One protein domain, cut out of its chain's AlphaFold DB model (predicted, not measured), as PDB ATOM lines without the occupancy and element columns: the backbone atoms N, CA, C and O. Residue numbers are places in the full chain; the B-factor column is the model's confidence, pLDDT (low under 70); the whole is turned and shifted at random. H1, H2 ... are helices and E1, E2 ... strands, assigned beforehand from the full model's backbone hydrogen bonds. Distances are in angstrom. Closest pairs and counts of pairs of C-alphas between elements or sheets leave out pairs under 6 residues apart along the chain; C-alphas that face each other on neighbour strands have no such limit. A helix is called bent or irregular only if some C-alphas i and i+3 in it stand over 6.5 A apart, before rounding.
ATOM      1  N   VAL A  12     -22.841  -7.152  29.498       66.06
ATOM      2  CA  VAL A  12     -21.559  -7.851  29.715       66.06
ATOM      3  C   VAL A  12     -20.383  -6.870  29.664       66.06
ATOM      4  O   VAL A  12     -19.479  -6.916  30.495       66.06
ATOM      5  N   ASP A  13     -20.437  -5.915  28.737       76.88
ATOM      6  CA  ASP A  13     -19.383  -4.916  28.553       76.88
ATOM      7  C   ASP A  13     -19.348  -3.899  29.709       76.88
ATOM      8  O   ASP A  13     -18.328  -3.244  29.906       76.88
ATOM      9  N   LEU A  14     -20.438  -3.758  30.477       84.00
ATOM     10  CA  LEU A  14     -20.548  -2.789  31.569       84.00
ATOM     11  C   LEU A  14     -19.594  -3.114  32.727       84.00
ATOM     12  O   LEU A  14     -18.804  -2.256  33.123       84.00
ATOM     13  N   VAL A  15     -19.638  -4.351  33.235       84.50
ATOM     14  CA  VAL A  15     -18.782  -4.802  34.347       84.50
ATOM     15  C   VAL A  15     -17.319  -4.849  33.908       84.50
ATOM     16  O   VAL A  15     -16.450  -4.352  34.617       84.50
ATOM     17  N   LEU A  16     -17.045  -5.356  32.703       83.00
ATOM     18  CA  LEU A  16     -15.695  -5.390  32.134       83.00
ATOM     19  C   LEU A  16     -15.089  -3.993  31.958       83.00
ATOM     20  O   LEU A  16     -13.920  -3.771  32.280       83.00
ATOM     21  N   LYS A  17     -15.886  -3.031  31.480       84.50
ATOM     22  CA  LYS A  17     -15.454  -1.638  31.346       84.50
ATOM     23  C   LYS A  17     -15.174  -1.008  32.708       84.50
ATOM     24  O   LYS A  17     -14.162  -0.327  32.845       84.50
ATOM     25  N   PHE A  18     -16.038  -1.253  33.695       87.50
ATOM     26  CA  PHE A  18     -15.827  -0.781  35.062       87.50
ATOM     27  C   PHE A  18     -14.527  -1.336  35.652       87.50
ATOM     28  O   PHE A  18     -13.697  -0.563  36.116       87.50
ATOM     29  N   LEU A  19     -14.308  -2.648  35.563       84.44
ATOM     30  CA  LEU A  19     -13.098  -3.292  36.073       84.44
ATOM     31  C   LEU A  19     -11.834  -2.776  35.369       84.44
ATOM     32  O   LEU A  19     -10.854  -2.464  36.035       84.44
ATOM     33  N   SER A  20     -11.872  -2.588  34.047       83.88
ATOM     34  CA  SER A  20     -10.739  -2.023  33.298       83.88
ATOM     35  C   SER A  20     -10.412  -0.590  33.737       83.88
ATOM     36  O   SER A  20      -9.245  -0.233  33.880       83.88
ATOM     37  N   GLN A  21     -11.436   0.241  33.971       85.25
ATOM     38  CA  GLN A  21     -11.247   1.594  34.501       85.25
ATOM     39  C   GLN A  21     -10.712   1.565  35.934       85.25
ATOM     40  O   GLN A  21      -9.806   2.328  36.247       85.25
ATOM     41  N   ALA A  22     -11.225   0.673  36.783       83.50
ATOM     42  CA  ALA A  22     -10.754   0.511  38.152       83.50
ATOM     43  C   ALA A  22      -9.283   0.070  38.208       83.50
ATOM     44  O   ALA A  22      -8.529   0.616  39.007       83.50
ATOM     45  N   CYS A  23      -8.855  -0.849  37.334       82.44
ATOM     46  CA  CYS A  23      -7.450  -1.245  37.204       82.44
ATOM     47  C   CYS A  23      -6.560  -0.065  36.790       82.44
ATOM     48  O   CYS A  23      -5.558   0.192  37.446       82.44
ATOM     49  N   GLY A  24      -6.955   0.706  35.771       80.94
ATOM     50  CA  GLY A  24      -6.182   1.885  35.363       80.94
ATOM     51  C   GLY A  24      -6.092   2.958  36.456       80.94
ATOM     52  O   GLY A  24      -5.023   3.514  36.688       80.94
ATOM     53  N   LEU A  25      -7.195   3.210  37.171       82.94
ATOM     54  CA  LEU A  25      -7.214   4.132  38.313       82.94
ATOM     55  C   LEU A  25      -6.358   3.627  39.482       82.94
ATOM     56  O   LEU A  25      -5.826   4.440  40.234       82.94
ATOM     57  N   PHE A  26      -6.230   2.310  39.655       81.31
ATOM     58  CA  PHE A  26      -5.360   1.722  40.671       81.31
ATOM     59  C   PHE A  26      -3.884   1.961  40.351       81.31
ATOM     60  O   PHE A  26      -3.149   2.396  41.234       81.31
ATOM     61  N   ASP A  27      -3.463   1.742  39.105       84.00
ATOM     62  CA  ASP A  27      -2.084   2.013  38.688       84.00
ATOM     63  C   ASP A  27      -1.744   3.499  38.869       84.00
ATOM     64  O   ASP A  27      -0.732   3.840  39.484       84.00
ATOM     65  N   GLU A  28      -2.640   4.388  38.431       83.31
ATOM     66  CA  GLU A  28      -2.493   5.831  38.635       83.31
ATOM     67  C   GLU A  28      -2.437   6.179  40.131       83.31
ATOM     68  O   GLU A  28      -1.563   6.931  40.560       83.31
ATOM     69  N   LEU A  29      -3.300   5.587  40.965       81.69
ATOM     70  CA  LEU A  29      -3.250   5.761  42.417       81.69
ATOM     71  C   LEU A  29      -1.895   5.323  42.987       81.69
ATOM     72  O   LEU A  29      -1.322   6.052  43.796       81.69
ATOM     73  N   CYS A  30      -1.366   4.170  42.571       88.31
ATOM     74  CA  CYS A  30      -0.052   3.690  42.991       88.31
ATOM     75  C   CYS A  30       1.066   4.672  42.622       88.31
ATOM     76  O   CYS A  30       1.956   4.912  43.442       88.31
ATOM     77  N   GLU A  31       1.000   5.285  41.441       91.75
ATOM     78  CA  GLU A  31       1.921   6.351  41.035       91.75
ATOM     79  C   GLU A  31       1.746   7.627  41.874       91.75
ATOM     80  O   GLU A  31       2.725   8.333  42.134       91.75
ATOM     81  N   GLN A  32       0.524   7.916  42.337       90.69
ATOM     82  CA  GLN A  32       0.224   9.093  43.153       90.69
ATOM     83  C   GLN A  32       0.550   8.929  44.649       90.69
ATOM     84  O   GLN A  32       0.762   9.933  45.335       90.69
ATOM     85  N   ILE A  33       0.631   7.697  45.172       90.88
ATOM     86  CA  ILE A  33       0.851   7.400  46.603       90.88
ATOM     87  C   ILE A  33       1.993   8.221  47.240       90.88
ATOM     88  O   ILE A  33       1.776   8.791  48.313       90.88
ATOM     89  N   PRO A  34       3.189   8.346  46.631       93.56
ATOM     90  CA  PRO A  34       4.276   9.133  47.214       93.56
ATOM     91  C   PRO A  34       3.907  10.606  47.426       93.56
ATOM     92  O   PRO A  34       4.253  11.185  48.455       93.56
ATOM     93  N   TYR A  35       3.176  11.207  46.486       93.88
ATOM     94  CA  TYR A  35       2.736  12.600  46.580       93.88
ATOM     95  C   TYR A  35       1.618  12.768  47.611       93.88
ATOM     96  O   TYR A  35       1.608  13.757  48.341       93.88
ATOM     97  N   ILE A  36       0.723  11.781  47.732       91.56
ATOM     98  CA  ILE A  36      -0.297  11.744  48.790       91.56
ATOM     99  C   ILE A  36       0.380  11.746  50.165       91.56
ATOM    100  O   ILE A  36       0.027  12.556  51.021       91.56
ATOM    101  N   PHE A  37       1.405  10.912  50.370       90.69
ATOM    102  CA  PHE A  37       2.147  10.900  51.631       90.69
ATOM    103  C   PHE A  37       2.898  12.208  51.896       90.69
ATOM    104  O   PHE A  37       2.899  12.680  53.030       90.69
ATOM    105  N   GLN A  38       3.490  12.826  50.870       93.94
ATOM    106  CA  GLN A  38       4.116  14.145  51.009       93.94
ATOM    107  C   GLN A  38       3.103  15.222  51.412       93.94
ATOM    108  O   GLN A  38       3.394  16.048  52.272       93.94
ATOM    109  N   ALA A  39       1.905  15.206  50.826       92.81
ATOM    110  CA  ALA A  39       0.844  16.137  51.190       92.81
ATOM    111  C   ALA A  39       0.373  15.927  52.637       92.81
ATOM    112  O   ALA A  39       0.216  16.899  53.372       92.81
ATOM    113  N   ILE A  40       0.202  14.672  53.071       90.88
ATOM    114  CA  ILE A  40      -0.138  14.343  54.463       90.88
ATOM    115  C   ILE A  40       0.949  14.848  55.421       90.88
ATOM    116  O   ILE A  40       0.624  15.483  56.419       90.88
ATOM    117  N   ASP A  41       2.228  14.624  55.112       91.81
ATOM    118  CA  ASP A  41       3.352  15.102  55.930       91.81
ATOM    119  C   ASP A  41       3.346  16.634  56.086       91.81
ATOM    120  O   ASP A  41       3.544  17.143  57.189       91.81
ATOM    121  N   LEU A  42       3.045  17.378  55.016       93.81
ATOM    122  CA  LEU A  42       2.874  18.833  55.089       93.81
ATOM    123  C   LEU A  42       1.703  19.229  56.001       93.81
ATOM    124  O   LEU A  42       1.864  20.095  56.857       93.81
ATOM    125  N   LEU A  43       0.551  18.565  55.873       90.75
ATOM    126  CA  LEU A  43      -0.625  18.838  56.709       90.75
ATOM    127  C   LEU A  43      -0.367  18.557  58.196       90.75
ATOM    128  O   LEU A  43      -0.852  19.298  59.053       90.75
ATOM    129  N   VAL A  44       0.407  17.515  58.502       90.62
ATOM    130  CA  VAL A  44       0.810  17.182  59.874       90.62
ATOM    131  C   VAL A  44       1.775  18.229  60.427       90.62
ATOM    132  O   VAL A  44       1.588  18.707  61.544       90.62
ATOM    133  N   LYS A  45       2.778  18.641  59.642       91.31
ATOM    134  CA  LYS A  45       3.735  19.691  60.035       91.31
ATOM    135  C   LYS A  45       3.061  21.030  60.322       91.31
ATOM    136  O   LYS A  45       3.476  21.727  61.245       91.31
ATOM    137  N   ASP A  46       2.014  21.347  59.572       91.06
ATOM    138  CA  ASP A  46       1.245  22.580  59.728       91.06
ATOM    139  C   ASP A  46       0.153  22.477  60.816       91.06
ATOM    140  O   ASP A  46      -0.552  23.450  61.084       91.06
ATOM    141  N   GLY A  47       0.016  21.320  61.479       87.94
ATOM    142  CA  GLY A  47      -0.911  21.111  62.595       87.94
ATOM    143  C   GLY A  47      -2.384  20.959  62.194       87.94
ATOM    144  O   GLY A  47      -3.265  21.075  63.045       87.94
ATOM    145  N   PHE A  48      -2.677  20.701  60.913       86.38
ATOM    146  CA  PHE A  48      -4.042  20.427  60.441       86.38
ATOM    147  C   PHE A  48      -4.509  19.006  60.773       86.38
ATOM    148  O   PHE A  48      -5.712  18.749  60.877       86.38
ATOM    149  N   CYS A  49      -3.565  18.077  60.906       88.81
ATOM    150  CA  CYS A  49      -3.810  16.676  61.221       88.81
ATOM    151  C   CYS A  49      -2.742  16.173  62.194       88.81
ATOM    152  O   CYS A  49      -1.633  16.696  62.239       88.81
ATOM    153  N   GLU A  50      -3.061  15.121  62.935       88.88
ATOM    154  CA  GLU A  50      -2.124  14.439  63.822       88.88
ATOM    155  C   GLU A  50      -2.021  12.973  63.420       88.88
ATOM    156  O   GLU A  50      -2.979  12.390  62.918       88.88
ATOM    157  N   THR A  51      -0.864  12.356  63.630       85.44
ATOM    158  CA  THR A  51      -0.705  10.912  63.430       85.44
ATOM    159  C   THR A  51      -0.665  10.204  64.773       85.44
ATOM    160  O   THR A  51       0.195  10.520  65.598       85.44
ATOM    161  N   HIS A  52      -1.534   9.218  64.976       86.31
ATOM    162  CA  HIS A  52      -1.577   8.397  66.184       86.31
ATOM    163  C   HIS A  52      -1.547   6.917  65.795       86.31
ATOM    164  O   HIS A  52      -2.420   6.457  65.074       86.31
ATOM    165  N   GLU A  53      -0.541   6.166  66.254       86.31
ATOM    166  CA  GLU A  53      -0.426   4.709  66.020       86.31
ATOM    167  C   GLU A  53      -0.556   4.266  64.544       86.31
ATOM    168  O   GLU A  53      -0.990   3.159  64.243       86.31
ATOM    169  N   GLY A  54      -0.124   5.115  63.603       80.06
ATOM    170  CA  GLY A  54      -0.208   4.839  62.163       80.06
ATOM    171  C   GLY A  54      -1.514   5.293  61.504       80.06
ATOM    172  O   GLY A  54      -1.656   5.162  60.292       80.06
ATOM    173  N   GLU A  55      -2.432   5.877  62.269       84.25
ATOM    174  CA  GLU A  55      -3.654   6.497  61.768       84.25
ATOM    175  C   GLU A  55      -3.493   8.013  61.641       84.25
ATOM    176  O   GLU A  55      -2.782   8.644  62.427       84.25
ATOM    177  N   LEU A  56      -4.169   8.606  60.653       87.00
ATOM    178  CA  LEU A  56      -4.274  10.055  60.497       87.00
ATOM    179  C   LEU A  56      -5.559  10.543  61.175       87.00
ATOM    180  O   LEU A  56      -6.664  10.188  60.768       87.00
ATOM    181  N   VAL A  57      -5.412  11.377  62.196       86.50
ATOM    182  CA  VAL A  57      -6.495  11.983  62.967       86.50
ATOM    183  C   VAL A  57      -6.670  13.430  62.516       86.50
ATOM    184  O   VAL A  57      -5.789  14.271  62.690       86.50
ATOM    185  N   CYS A  58      -7.830  13.737  61.941       81.44
ATOM    186  CA  CYS A  58      -8.181  15.086  61.505       81.44
ATOM    187  C   CYS A  58      -9.183  15.700  62.485       81.44
ATOM    188  O   CYS A  58     -10.269  15.162  62.700       81.44
ATOM    189  N   SER A  59      -8.851  16.859  63.049       68.88
ATOM    190  CA  SER A  59      -9.722  17.588  63.981       68.88
ATOM    191  C   SER A  59     -10.930  18.243  63.287       68.88
ATOM    192  O   SER A  59     -11.966  18.477  63.912       68.88
ATOM    193  N   LEU A  60     -10.843  18.482  61.973       65.69
ATOM    194  CA  LEU A  60     -11.925  19.017  61.142       65.69
ATOM    195  C   LEU A  60     -12.881  17.906  60.688       65.69
ATOM    196  O   LEU A  60     -12.830  17.421  59.561       65.69
ATOM    197  N   THR A  61     -13.823  17.540  61.553       60.41
ATOM    198  CA  THR A  61     -14.991  16.735  61.173       60.41
ATOM    199  C   THR A  61     -16.031  17.613  60.478       60.41
ATOM    200  O   THR A  61     -17.133  17.840  60.974       60.41
ATOM    201  N   SER A  62     -15.719  18.115  59.278       56.78
ATOM    202  CA  SER A  62     -16.816  18.434  58.367       56.78
ATOM    203  C   SER A  62     -17.459  17.097  58.018       56.78
ATOM    204  O   SER A  62     -16.800  16.255  57.410       56.78
ATOM    205  N   GLN A  63     -18.702  16.880  58.451       54.56
ATOM    206  CA  GLN A  63     -19.539  15.742  58.073       54.56
ATOM    207  C   GLN A  63     -19.791  15.774  56.559       54.56
ATOM    208  O   GLN A  63     -20.888  16.075  56.090       54.56
ATOM    209  N   GLN A  64     -18.760  15.529  55.764       55.38
ATOM    210  CA  GLN A  64     -18.921  15.262  54.355       55.38
ATOM    211  C   GLN A  64     -19.479  13.852  54.295       55.38
ATOM    212  O   GLN A  64     -18.813  12.879  54.650       55.38
ATOM    213  N   LYS A  65     -20.767  13.771  53.945       55.38
ATOM    214  CA  LYS A  65     -21.413  12.527  53.532       55.38
ATOM    215  C   LYS A  65     -20.433  11.764  52.645       55.38
ATOM    216  O   LYS A  65     -19.857  12.369  51.741       55.38
ATOM    217  N   ALA A  66     -20.269  10.467  52.910       59.09
ATOM    218  CA  ALA A  66     -19.587   9.577  51.983       59.09
ATOM    219  C   ALA A  66     -20.126   9.869  50.577       59.09
ATOM    220  O   ALA A  66     -21.343   9.931  50.386       59.09
ATOM    221  N   VAL A  67     -19.223  10.183  49.651       64.81
ATOM    222  CA  VAL A  67     -19.596  10.515  48.278       64.81
ATOM    223  C   VAL A  67     -20.277   9.280  47.698       64.81
ATOM    224  O   VAL A  67     -19.675   8.207  47.673       64.81
ATOM    225  N   ASP A  68     -21.541   9.421  47.299       77.38
ATOM    226  CA  ASP A  68     -22.272   8.341  46.640       77.38
ATOM    227  C   ASP A  68     -21.565   7.971  45.325       77.38
ATOM    228  O   ASP A  68     -20.989   8.832  44.649       77.38
ATOM    229  N   TYR A  69     -21.615   6.689  44.956       82.81
ATOM    230  CA  TYR A  69     -21.105   6.237  43.666       82.81
ATOM    231  C   TYR A  69     -21.803   6.968  42.516       82.81
ATOM    232  O   TYR A  69     -23.002   7.254  42.566       82.81
ATOM    233  N   ASP A  70     -21.053   7.249  41.448       87.50
ATOM    234  CA  ASP A  70     -21.664   7.777  40.235       87.50
ATOM    235  C   ASP A  70     -22.621   6.751  39.602       87.50
ATOM    236  O   ASP A  70     -22.594   5.548  39.884       87.50
ATOM    237  N   ALA A  71     -23.498   7.232  38.720       87.12
ATOM    238  CA  ALA A  71     -24.527   6.394  38.109       87.12
ATOM    239  C   ALA A  71     -23.948   5.209  37.312       87.12
ATOM    240  O   ALA A  71     -24.611   4.182  37.163       87.12
ATOM    241  N   PHE A  72     -22.725   5.345  36.790       86.38
ATOM    242  CA  PHE A  72     -22.057   4.286  36.042       86.38
ATOM    243  C   PHE A  72     -21.565   3.172  36.972       86.38
ATOM    244  O   PHE A  72     -21.837   1.998  36.722       86.38
ATOM    245  N   THR A  73     -20.896   3.547  38.060       87.00
ATOM    246  CA  THR A  73     -20.387   2.642  39.091       87.00
ATOM    247  C   THR A  73     -21.533   1.889  39.751       87.00
ATOM    248  O   THR A  73     -21.483   0.665  39.853       87.00
ATOM    249  N   GLU A  74     -22.615   2.586  40.100       90.50
ATOM    250  CA  GLU A  74     -23.805   1.950  40.662       90.50
ATOM    251  C   GLU A  74     -24.409   0.935  39.677       90.50
ATOM    252  O   GLU A  74     -24.696  -0.202  40.050       90.50
ATOM    253  N   ALA A  75     -24.534   1.287  38.394       89.19
ATOM    254  CA  ALA A  75     -25.050   0.369  37.380       89.19
ATOM    255  C   ALA A  75     -24.164  -0.878  37.207       89.19
ATOM    256  O   ALA A  75     -24.687  -1.987  37.088       89.19
ATOM    257  N   ALA A  76     -22.837  -0.720  37.228       89.12
ATOM    258  CA  ALA A  76     -21.897  -1.835  37.148       89.12
ATOM    259  C   ALA A  76     -21.984  -2.749  38.383       89.12
ATOM    260  O   ALA A  76     -22.019  -3.973  38.237       89.12
ATOM    261  N   ILE A  77     -22.100  -2.173  39.586       89.56
ATOM    262  CA  ILE A  77     -22.306  -2.925  40.831       89.56
ATOM    263  C   ILE A  77     -23.605  -3.726  40.752       89.56
ATOM    264  O   ILE A  77     -23.603  -4.926  41.026       89.56
ATOM    265  N   GLN A  78     -24.714  -3.099  40.358       91.31
ATOM    266  CA  GLN A  78     -25.999  -3.794  40.269       91.31
ATOM    267  C   GLN A  78     -25.983  -4.902  39.213       91.31
ATOM    268  O   GLN A  78     -26.511  -5.983  39.463       91.31
ATOM    269  N   GLU A  79     -25.336  -4.679  38.066       88.69
ATOM    270  CA  GLU A  79     -25.194  -5.713  37.040       88.69
ATOM    271  C   GLU A  79     -24.331  -6.886  37.534       88.69
ATOM    272  O   GLU A  79     -24.705  -8.042  37.329       88.69
ATOM    273  N   SER A  80     -23.237  -6.620  38.257       88.25
ATOM    274  CA  SER A  80     -22.347  -7.664  38.790       88.25
ATOM    275  C   SER A  80     -23.047  -8.633  39.749       88.25
ATOM    276  O   SER A  80     -22.709  -9.812  39.783       88.25
ATOM    277  N   LYS A  81     -24.089  -8.186  40.465       90.06
ATOM    278  CA  LYS A  81     -24.885  -9.042  41.367       90.06
ATOM    279  C   LYS A  81     -25.634 -10.158  40.642       90.06
ATOM    280  O   LYS A  81     -26.083 -11.105  41.280       90.06
ATOM    281  N   SER A  82     -25.800 -10.046  39.324       90.44
ATOM    282  CA  SER A  82     -26.388 -11.110  38.509       90.44
ATOM    283  C   SER A  82     -25.388 -12.216  38.145       90.44
ATOM    284  O   SER A  82     -25.791 -13.244  37.597       90.44
ATOM    285  N   TYR A  83     -24.094 -12.032  38.438       89.69
ATOM    286  CA  TYR A  83     -23.041 -12.979  38.088       89.69
ATOM    287  C   TYR A  83     -22.844 -13.957  39.244       89.69
ATOM    288  O   TYR A  83     -22.847 -13.575  40.410       89.69
ATOM    289  N   SER A  84     -22.624 -15.233  38.927       91.44
ATOM    290  CA  SER A  84     -22.077 -16.152  39.929       91.44
ATOM    291  C   SER A  84     -20.632 -15.775  40.259       91.44
ATOM    292  O   SER A  84     -19.912 -15.286  39.386       91.44
ATOM    293  N   ASP A  85     -20.165 -16.112  41.463       86.94
ATOM    294  CA  ASP A  85     -18.778 -15.876  41.890       86.94
ATOM    295  C   ASP A  85     -17.757 -16.369  40.856       86.94
ATOM    296  O   ASP A  85     -16.779 -15.692  40.553       86.94
ATOM    297  N   ARG A  86     -18.010 -17.534  40.242       89.06
ATOM    298  CA  ARG A  86     -17.132 -18.101  39.209       89.06
ATOM    299  C   ARG A  86     -17.121 -17.271  37.926       89.06
ATOM    300  O   ARG A  86     -16.081 -17.191  37.279       89.06
ATOM    301  N   GLN A  87     -18.262 -16.724  37.517       85.25
ATOM    302  CA  GLN A  87     -18.333 -15.844  36.349       85.25
ATOM    303  C   GLN A  87     -17.627 -14.528  36.648       85.25
ATOM    304  O   GLN A  87     -16.734 -14.154  35.901       85.25
ATOM    305  N   PHE A  88     -17.942 -13.899  37.779       87.19
ATOM    306  CA  PHE A  88     -17.306 -12.654  38.191       87.19
ATOM    307  C   PHE A  88     -15.784 -12.793  38.298       87.19
ATOM    308  O   PHE A  88     -15.050 -12.017  37.698       87.19
ATOM    309  N   LEU A  89     -15.295 -13.842  38.965       86.56
ATOM    310  CA  LEU A  89     -13.860 -14.087  39.113       86.56
ATOM    311  C   LEU A  89     -13.156 -14.297  37.764       86.56
ATOM    312  O   LEU A  89     -12.020 -13.867  37.594       86.56
ATOM    313  N   ARG A  90     -13.820 -14.937  36.791       86.44
ATOM    314  CA  ARG A  90     -13.274 -15.066  35.433       86.44
ATOM    315  C   ARG A  90     -13.117 -13.714  34.746       86.44
ATOM    316  O   ARG A  90     -12.114 -13.535  34.066       86.44
ATOM    317  N   GLU A  91     -14.074 -12.805  34.924       81.56
ATOM    318  CA  GLU A  91     -13.990 -11.447  34.373       81.56
ATOM    319  C   GLU A  91     -12.924 -10.599  35.081       81.56
ATOM    320  O   GLU A  91     -12.261  -9.794  34.445       81.56
ATOM    321  N   VAL A  92     -12.707 -10.799  36.384       81.00
ATOM    322  CA  VAL A  92     -11.622 -10.123  37.114       81.00
ATOM    323  C   VAL A  92     -10.254 -10.595  36.620       81.00
ATOM    324  O   VAL A  92      -9.390  -9.778  36.321       81.00
ATOM    325  N   ILE A  93     -10.055 -11.912  36.504       82.62
ATOM    326  CA  ILE A  93      -8.772 -12.489  36.076       82.62
ATOM    327  C   ILE A  93      -8.468 -12.170  34.608       82.62
ATOM    328  O   ILE A  93      -7.305 -12.079  34.249       82.62
ATOM    329  N   SER A  94      -9.477 -12.012  33.745       76.94
ATOM    330  CA  SER A  94      -9.253 -11.731  32.319       76.94
ATOM    331  C   SER A  94      -8.735 -10.318  32.032       76.94
ATOM    332  O   SER A  94      -8.315 -10.056  30.905       76.94
ATOM    333  N   ILE A  95      -8.794  -9.420  33.019       70.69
ATOM    334  CA  ILE A  95      -8.365  -8.018  32.908       70.69
ATOM    335  C   ILE A  95      -6.928  -7.819  33.413       70.69
ATOM    336  O   ILE A  95      -6.275  -6.869  32.984       70.69
TER     337      ILE A  95
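Overview. This is residues 12 to 95 of the 96 residues of an uncharacterized protein of Subdoligranulum sp. 60_17 (UniProt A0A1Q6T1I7). The small strand hairpin of E1 and E2 sits at one end of a long bent helix, H1, and the short helices H2 and H3 lie at its other end, with H2 packing on residues 14 to 18 of H1. The long link of residues 59 to 70 runs back from the hairpin to H2, and with H1 it makes an open frame, where residues 24 to 39 of H1 and residues 61 to 68 of the link stand free. The printed part has 84 residues, with three named helices and two named strands in the order H1, E1, E2, H2, H3; the sheet E1 - E2 is antiparallel and the class is mostly helix. The whole is only just extended, close to loose, with a radius of gyration of the C-alphas of 18.0 A, and it is elongated, spanning 48 by 28 by 22 A.

Along the chain. E1 is residues 49 to 52, 9.9 A long, and E2 is residues 55 to 58, 9.7 A long. H1, residues 12 to 45, was assigned as one helix by its hydrogen bonds but is bent: C-alphas 31 and 34 are 7.2 A apart. Its arm H1a, residues 12 to 31, begins with C-alpha 12 at (-21.559, -7.851, 29.715) and is 29.7 A long. Its arm H1b, residues 34 to 45, is 16.6 A long and ends with C-alpha 45 at (3.735, 19.691, 60.035). H2 is residues 71 to 80, 14.2 A long. H3 is residues 85 to 93, 12.1 A long, with C-alpha 93 at (-8.772, -12.489, 36.076).

Arrangement. E1 and E2 form a hairpin, antiparallel at 148 degrees, with N 50 and O 57 at 2.9 A and N 57 and O 50 at 2.7 A, within hydrogen-bond range. The closest C-alphas of H1b and E1 are those of Val 44 and Glu 50, 5.6 A apart. H1b and E2 are near each other, with 5 pairs of C-alphas within 10 A. H1a and H1b stand at a steep tilt of 57 degrees. H1a touches H2 with residues 14 to 18 alone, opposite ways at a steep tilt of 63 degrees; their closest C-alphas are those of Val 15 and Ala 76, 5.1 A apart. H1a and H3 only just touch, with 3 pairs of C-alphas within 8 A, the closest those of Leu 16 and Glu 91 at 6.7 A. H2 and H3 are close but not clearly touching, with the C-alphas of Ser 80 and Phe 88 closest at 7.1 A. H1b and H2 are apart. In H1b, H2 and H3 every O i to N i+4 pair is within hydrogen-bond range; in H1a 15 of 16 are.

Size, cuts and confidence. The two C-alphas farthest apart are those of Asp 46 and Ser 84, 49.4 A. The printed part has no cut. The link from E2 to H2 is long, 12 residues; the other links are tight. The mean pLDDT of the printed part is 83.6, and residue 12 and residues 59 to 67 are under 70.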